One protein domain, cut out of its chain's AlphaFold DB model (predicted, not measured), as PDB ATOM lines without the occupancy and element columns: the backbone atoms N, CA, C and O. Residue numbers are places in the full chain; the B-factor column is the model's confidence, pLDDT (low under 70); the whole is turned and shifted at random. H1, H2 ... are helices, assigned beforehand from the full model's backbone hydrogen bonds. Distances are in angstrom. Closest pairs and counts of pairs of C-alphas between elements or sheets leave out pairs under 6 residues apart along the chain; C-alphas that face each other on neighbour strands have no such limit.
ATOM      1  N   LEU A  90     -21.541 102.311 -13.500       52.75
ATOM      2  CA  LEU A  90     -21.698 103.669 -12.980       52.75
ATOM      3  C   LEU A  90     -20.480 104.175 -12.178       52.75
ATOM      4  O   LEU A  90     -20.492 105.299 -11.680       52.75
ATOM      5  N   GLY A  91     -19.424 103.369 -12.038       60.97
ATOM      6  CA  GLY A  91     -18.199 103.724 -11.324       60.97
ATOM      7  C   GLY A  91     -17.182 104.466 -12.195       60.97
ATOM      8  O   GLY A  91     -16.236 103.856 -12.678       60.97
ATOM      9  N   TYR A  92     -17.338 105.790 -12.295       66.19
ATOM     10  CA  TYR A  92     -16.331 106.776 -12.732       66.19
ATOM     11  C   TYR A  92     -15.922 106.773 -14.212       66.19
ATOM     12  O   TYR A  92     -14.733 106.781 -14.541       66.19
ATOM     13  N   PHE A  93     -16.886 106.886 -15.122       81.50
ATOM     14  CA  PHE A  93     -16.554 107.462 -16.422       81.50
ATOM     15  C   PHE A  93     -16.205 108.944 -16.244       81.50
ATOM     16  O   PHE A  93     -16.801 109.658 -15.436       81.50
ATOM     17  N   LYS A  94     -15.183 109.397 -16.964       87.88
ATOM     18  CA  LYS A  94     -14.722 110.782 -16.950       87.88
ATOM     19  C   LYS A  94     -14.426 111.204 -18.370       87.88
ATOM     20  O   LYS A  94     -13.970 110.397 -19.177       87.88
ATOM     21  N   CYS A  95     -14.615 112.482 -18.644       91.69
ATOM     22  CA  CYS A  95     -14.218 113.041 -19.918       91.69
ATOM     23  C   CYS A  95     -12.694 113.140 -19.957       91.69
ATOM     24  O   CYS A  95     -12.092 114.001 -19.322       91.69
ATOM     25  N   ASP A  96     -12.079 112.213 -20.680       91.56
ATOM     26  CA  ASP A  96     -10.632 112.088 -20.867       91.56
ATOM     27  C   ASP A  96     -10.193 112.436 -22.300       91.56
ATOM     28  O   ASP A  96      -9.043 112.222 -22.676       91.56
ATOM     29  N   GLY A  97     -11.102 113.005 -23.097       91.62
ATOM     30  CA  GLY A  97     -10.835 113.440 -24.468       91.62
ATOM     31  C   GLY A  97     -11.075 112.372 -25.533       91.62
ATOM     32  O   GLY A  97     -10.818 112.637 -26.707       91.62
ATOM     33  N   ARG A  98     -11.589 111.190 -25.168       94.81
ATOM     34  CA  ARG A  98     -12.014 110.190 -26.150       94.81
ATOM     35  C   ARG A  98     -13.233 110.649 -26.948       94.81
ATOM     36  O   ARG A  98     -14.150 111.266 -26.411       94.81
ATOM     37  N   GLN A  99     -13.236 110.337 -28.242       94.69
ATOM     38  CA  GLN A  99     -14.251 110.823 -29.189       94.69
ATOM     39  C   GLN A  99     -14.867 109.725 -30.061       94.69
ATOM     40  O   GLN A  99     -15.940 109.948 -30.616       94.69
ATOM     41  N   TYR A 100     -14.220 108.564 -30.188       94.88
ATOM     42  CA  TYR A 100     -14.611 107.513 -31.133       94.88
ATOM     43  C   TYR A 100     -14.886 106.179 -30.433       94.88
ATOM     44  O   TYR A 100     -14.344 105.895 -29.366       94.88
ATOM     45  N   CYS A 101     -15.673 105.327 -31.086       94.19
ATOM     46  CA  CYS A 101     -16.105 104.024 -30.571       94.19
ATOM     47  C   CYS A 101     -14.968 103.054 -30.274       94.19
ATOM     48  O   CYS A 101     -14.988 102.377 -29.248       94.19
ATOM     49  N   SER A 102     -13.924 103.048 -31.106       92.62
ATOM     50  CA  SER A 102     -12.726 102.220 -30.908       92.62
ATOM     51  C   SER A 102     -12.008 102.478 -29.580       92.62
ATOM     52  O   SER A 102     -11.214 101.651 -29.146       92.62
ATOM     53  N   GLN A 103     -12.287 103.611 -28.932       92.44
ATOM     54  CA  GLN A 103     -11.677 104.019 -27.668       92.44
ATOM     55  C   GLN A 103     -12.545 103.661 -26.453       92.44
ATOM     56  O   GLN A 103     -12.093 103.815 -25.320       92.44
ATOM     57  N   MET A 104     -13.789 103.231 -26.667       92.12
ATOM     58  CA  MET A 104     -14.692 102.770 -25.614       92.12
ATOM     59  C   MET A 104     -14.490 101.270 -25.377       92.12
ATOM     60  O   MET A 104     -14.084 100.525 -26.275       92.12
ATOM     61  N   HIS A 105     -14.790 100.827 -24.162       89.88
ATOM     62  CA  HIS A 105     -14.704  99.432 -23.734       89.88
ATOM     63  C   HIS A 105     -16.078  98.766 -23.656       89.88
ATOM     64  O   HIS A 105     -16.149  97.541 -23.648       89.88
ATOM     65  N   SER A 106     -17.154  99.555 -23.607       91.81
ATOM     66  CA  SER A 106     -18.532  99.066 -23.539       91.81
ATOM     67  C   SER A 106     -19.503 100.033 -24.209       91.81
ATOM     68  O   SER A 106     -19.233 101.236 -24.298       91.81
ATOM     69  N   LEU A 107     -20.671  99.523 -24.606       91.75
ATOM     70  CA  LEU A 107     -21.752 100.366 -25.121       91.75
ATOM     71  C   LEU A 107     -22.327 101.278 -24.022       91.75
ATOM     72  O   LEU A 107     -22.672 102.426 -24.287       91.75
ATOM     73  N   ALA A 108     -22.359 100.812 -22.769       91.25
ATOM     74  CA  ALA A 108     -22.777 101.623 -21.624       91.25
ATOM     75  C   ALA A 108     -21.854 102.835 -21.394       91.25
ATOM     76  O   ALA A 108     -22.337 103.940 -21.144       91.25
ATOM     77  N   GLU A 109     -20.538 102.649 -21.525       91.69
ATOM     78  CA  GLU A 109     -19.561 103.742 -21.486       91.69
ATOM     79  C   GLU A 109     -19.785 104.717 -22.646       91.69
ATOM     80  O   GLU A 109     -19.859 105.922 -22.422       91.69
ATOM     81  N   ALA A 110     -19.957 104.212 -23.871       94.19
ATOM     82  CA  ALA A 110     -20.206 105.052 -25.040       94.19
ATOM     83  C   ALA A 110     -21.471 105.916 -24.869       94.19
ATOM     84  O   ALA A 110     -21.427 107.126 -25.101       94.19
ATOM     85  N   ARG A 111     -22.575 105.323 -24.383       93.44
ATOM     86  CA  ARG A 111     -23.818 106.046 -24.054       93.44
ATOM     87  C   ARG A 111     -23.579 107.122 -23.002       93.44
ATOM     88  O   ARG A 111     -24.059 108.243 -23.126       93.44
ATOM     89  N   TRP A 112     -22.796 106.819 -21.972       93.69
ATOM     90  CA  TRP A 112     -22.444 107.828 -20.982       93.69
ATOM     91  C   TRP A 112     -21.631 108.974 -21.606       93.69
ATOM     92  O   TRP A 112     -21.922 110.138 -21.337       93.69
ATOM     93  N   PHE A 113     -20.666 108.678 -22.482       94.94
ATOM     94  CA  PHE A 113     -19.815 109.689 -23.112       94.94
ATOM     95  C   PHE A 113     -20.606 110.693 -23.956       94.94
ATOM     96  O   PHE A 113     -20.377 111.890 -23.803       94.94
ATOM     97  N   ILE A 114     -21.557 110.255 -24.789       94.75
ATOM     98  CA  ILE A 114     -22.356 111.186 -25.614       94.75
ATOM     99  C   ILE A 114     -23.232 112.137 -24.793       94.75
ATOM    100  O   ILE A 114     -23.534 113.239 -25.244       94.75
ATOM    101  N   HIS A 115     -23.633 111.728 -23.588       92.62
ATOM    102  CA  HIS A 115     -24.485 112.536 -22.719       92.62
ATOM    103  C   HIS A 115     -23.694 113.423 -21.755       92.62
ATOM    104  O   HIS A 115     -24.214 114.445 -21.312       92.62
ATOM    105  N   ASN A 116     -22.459 113.047 -21.414       93.75
ATOM    106  CA  ASN A 116     -21.700 113.694 -20.342       93.75
ATOM    107  C   ASN A 116     -20.430 114.406 -20.827       93.75
ATOM    108  O   ASN A 116     -19.916 115.261 -20.106       93.75
ATOM    109  N   CYS A 117     -19.921 114.088 -22.023       93.75
ATOM    110  CA  CYS A 117     -18.652 114.617 -22.513       93.75
ATOM    111  C   CYS A 117     -18.790 115.466 -23.779       93.75
ATOM    112  O   CYS A 117     -19.525 115.113 -24.699       93.75
ATOM    113  N   PRO A 118     -18.043 116.585 -23.873       92.06
ATOM    114  CA  PRO A 118     -18.034 117.402 -25.075       92.06
ATOM    115  C   PRO A 118     -17.242 116.726 -26.205       92.06
ATOM    116  O   PRO A 118     -16.322 115.946 -25.965       92.06
ATOM    117  N   ASN A 119     -17.533 117.119 -27.449       91.94
ATOM    118  CA  ASN A 119     -16.784 116.740 -28.657       91.94
ATOM    119  C   ASN A 119     -16.803 115.242 -29.024       91.94
ATOM    120  O   ASN A 119     -15.921 114.779 -29.751       91.94
ATOM    121  N   THR A 120     -17.795 114.476 -28.574       93.88
ATOM    122  CA  THR A 120     -17.972 113.080 -29.000       93.88
ATOM    123  C   THR A 120     -18.373 112.981 -30.474       93.88
ATOM    124  O   THR A 120     -19.206 113.750 -30.951       93.88
ATOM    125  N   LYS A 121     -17.814 112.002 -31.196       94.38
ATOM    126  CA  LYS A 121     -18.052 111.731 -32.629       94.38
ATOM    127  C   LYS A 121     -18.469 110.276 -32.867       94.38
ATOM    128  O   LYS A 121     -18.036 109.641 -33.826       94.38
ATOM    129  N   MET A 122     -19.247 109.736 -31.938       94.06
ATOM    130  CA  MET A 122     -19.653 108.327 -31.910       94.06
ATOM    131  C   MET A 122     -21.131 108.104 -32.246       94.06
ATOM    132  O   MET A 122     -21.489 106.996 -32.624       94.06
ATOM    133  N   ASP A 123     -21.956 109.147 -32.146       94.69
ATOM    134  CA  ASP A 123     -23.371 109.147 -32.526       94.69
ATOM    135  C   ASP A 123     -23.531 110.003 -33.797       94.69
ATOM    136  O   ASP A 123     -23.502 111.239 -33.759       94.69
ATOM    137  N   GLY A 124     -23.540 109.332 -34.953       92.62
ATOM    138  CA  GLY A 124     -23.503 109.981 -36.266       92.62
ATOM    139  C   GLY A 124     -24.856 110.542 -36.706       92.62
ATOM    140  O   GLY A 124     -24.905 111.606 -37.325       92.62
ATOM    141  N   ASN A 125     -25.938 109.838 -36.375       94.19
ATOM    142  CA  ASN A 125     -27.332 110.187 -36.666       94.19
ATOM    143  C   ASN A 125     -27.995 111.008 -35.546       94.19
ATOM    144  O   ASN A 125     -29.028 111.628 -35.797       94.19
ATOM    145  N   ARG A 126     -27.358 111.115 -34.373       92.00
ATOM    146  CA  ARG A 126     -27.799 111.898 -33.209       92.00
ATOM    147  C   ARG A 126     -29.114 111.408 -32.615       92.00
ATOM    148  O   ARG A 126     -29.948 112.224 -32.219       92.00
ATOM    149  N   ASP A 127     -29.306 110.097 -32.578       93.94
ATOM    150  CA  ASP A 127     -30.487 109.470 -31.977       93.94
ATOM    151  C   ASP A 127     -30.278 109.047 -30.513       93.94
ATOM    152  O   ASP A 127     -31.225 108.606 -29.861       93.94
ATOM    153  N   GLY A 128     -29.073 109.246 -29.970       92.25
ATOM    154  CA  GLY A 128     -28.712 108.851 -28.614       92.25
ATOM    155  C   GLY A 128     -28.149 107.433 -28.504       92.25
ATOM    156  O   GLY A 128     -27.797 107.021 -27.399       92.25
ATOM    157  N   GLU A 129     -28.012 106.690 -29.605       93.88
ATOM    158  CA  GLU A 129     -27.365 105.379 -29.631       93.88
ATOM    159  C   GLU A 129     -25.997 105.468 -30.332       93.88
ATOM    160  O   GLU A 129     -25.894 105.488 -31.558       93.88
ATOM    161  N   PRO A 130     -24.887 105.510 -29.574       94.81
ATOM    162  CA  PRO A 130     -23.564 105.629 -30.163       94.81
ATOM    163  C   PRO A 130     -23.076 104.296 -30.732       94.81
ATOM    164  O   PRO A 130     -23.469 103.214 -30.299       94.81
ATOM    165  N   CYS A 131     -22.101 104.374 -31.637       95.31
ATOM    166  CA  CYS A 131     -21.330 103.224 -32.115       95.31
ATOM    167  C   CYS A 131     -22.111 102.182 -32.906       95.31
ATOM    168  O   CYS A 131     -21.736 101.013 -32.950       95.31
ATOM    169  N   GLU A 132     -23.138 102.622 -33.621       93.06
ATOM    170  CA  GLU A 132     -23.972 101.742 -34.432       93.06
ATOM    171  C   GLU A 132     -23.213 100.996 -35.534       93.06
ATOM    172  O   GLU A 132     -23.585  99.884 -35.901       93.06
ATOM    173  N   SER A 133     -22.145 101.608 -36.052       91.06
ATOM    174  CA  SER A 133     -21.277 101.032 -37.086       91.06
ATOM    175  C   SER A 133     -20.098 100.226 -36.525       91.06
ATOM    176  O   SER A 133     -19.265  99.758 -37.301       91.06
ATOM    177  N   ASP A 134     -19.975 100.084 -35.201       91.38
ATOM    178  CA  ASP A 134     -18.906  99.294 -34.587       91.38
ATOM    179  C   ASP A 134     -19.242  97.799 -34.666       91.38
ATOM    180  O   ASP A 134     -20.293  97.354 -34.200       91.38
ATOM    181  N   SER A 135     -18.343  96.999 -35.245       91.56
ATOM    182  CA  SER A 135     -18.564  95.560 -35.433       91.56
ATOM    183  C   SER A 135     -18.749  94.803 -34.116       91.56
ATOM    184  O   SER A 135     -19.406  93.759 -34.105       91.56
ATOM    185  N   ARG A 136     -18.235  95.342 -33.000       91.19
ATOM    186  CA  ARG A 136     -18.373  94.741 -31.670       91.19
ATOM    187  C   ARG A 136     -19.819  94.706 -31.177       91.19
ATOM    188  O   ARG A 136     -20.130  93.805 -30.404       91.19
ATOM    189  N   ARG A 137     -20.710  95.578 -31.686       88.75
ATOM    190  CA  ARG A 137     -22.143  95.647 -31.312       88.75
ATOM    191  C   ARG A 137     -22.854  94.295 -31.403       88.75
ATOM    192  O   ARG A 137     -23.720  93.990 -30.596       88.75
ATOM    193  N   ASN A 138     -22.452  93.460 -32.361       88.50
ATOM    194  CA  ASN A 138     -23.084  92.161 -32.598       88.50
ATOM    195  C   ASN A 138     -22.267  90.974 -32.068       88.50
ATOM    196  O   ASN A 138     -22.778  89.857 -32.029       88.50
ATOM    197  N   THR A 139     -21.002  91.178 -31.697       88.25
ATOM    198  CA  THR A 139     -20.073  90.080 -31.376       88.25
ATOM    199  C   THR A 139     -19.645  90.044 -29.915       88.25
ATOM    200  O   THR A 139     -19.199  88.999 -29.449       88.25
ATOM    201  N   ASP A 140     -19.744  91.163 -29.198       83.94
ATOM    202  CA  ASP A 140     -19.299  91.292 -27.811       83.94
ATOM    203  C   ASP A 140     -20.505  91.571 -26.894       83.94
ATOM    204  O   ASP A 140     -21.192  92.572 -27.092       83.94
ATOM    205  N   PRO A 141     -20.780  90.728 -25.880       82.81
ATOM    206  CA  PRO A 141     -21.848  90.963 -24.906       82.81
ATOM    207  C   PRO A 141     -21.722  92.279 -24.127       82.81
ATOM    208  O   PRO A 141     -22.714  92.774 -23.612       82.81
ATOM    209  N   ASN A 142     -20.523  92.861 -24.024       78.69
ATOM    210  CA  ASN A 142     -20.319  94.180 -23.411       78.69
ATOM    211  C   ASN A 142     -20.728  95.346 -24.345       78.69
ATOM    212  O   ASN A 142     -20.681  96.522 -23.968       78.69
ATOM    213  N   TRP A 143     -21.097  95.013 -25.583       84.19
ATOM    214  CA  TRP A 143     -21.526  95.914 -26.647       84.19
ATOM    215  C   TRP A 143     -22.954  95.638 -27.149       84.19
ATOM    216  O   TRP A 143     -23.377  96.273 -28.116       84.19
ATOM    217  N   GLN A 144     -23.679  94.733 -26.484       72.75
ATOM    218  CA  GLN A 144     -25.108  94.454 -26.673       72.75
ATOM    219  C   GLN A 144     -25.913  95.173 -25.586       72.75
ATOM    220  O   GLN A 144     -26.929  95.817 -25.933       72.75
TER     221      GLN A 144
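What this domain is: This is residues 90 to 144 of the 144 residues of the protein "Excalibur calcium-binding domain-containing protein" of Acinetobacter sp. ANC 4635 (UniProt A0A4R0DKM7). This model has little regular structure: one helix, H1, with two long loop stretches, residues 90 to 106 and 117 to 135, folded round it. The short helix H2 lies past the end of H1 where H1 begins. The printed part has 55 residues with two named helices, H1 then H2, and no named strand; the class is all helix, though these hold only 14 residues. The whole is compact, with a radius of gyration of the C-alphas of 10.3 A and spans of 27 by 27 by 16 A.

How they stand to each other: H1, residues 107 to 116, and H2, residues 136 to 139, are close but not clearly touching: their closest C-alphas, of Leu 107 and Arg 137, are 7.8 A apart. In H1, 5 of 6 O i to N i+4 pairs are within hydrogen-bond range; H2 is too short for such a pair.

Where its parts are: H1 begins at C-alpha 107 (-21.752, 100.366, -25.121) and is 14.2 A long. H2 is 5.0 A long and ends at C-alpha 139 (-20.073, 90.080, -31.376).

The domain as a whole: The two farthest C-alphas, of Pro 118 and Thr 139, are 28.1 A apart. The printed part has no cut. The link from H1 to H2 is long, 19 residues. Residues 90 to 92 have pLDDT under 70.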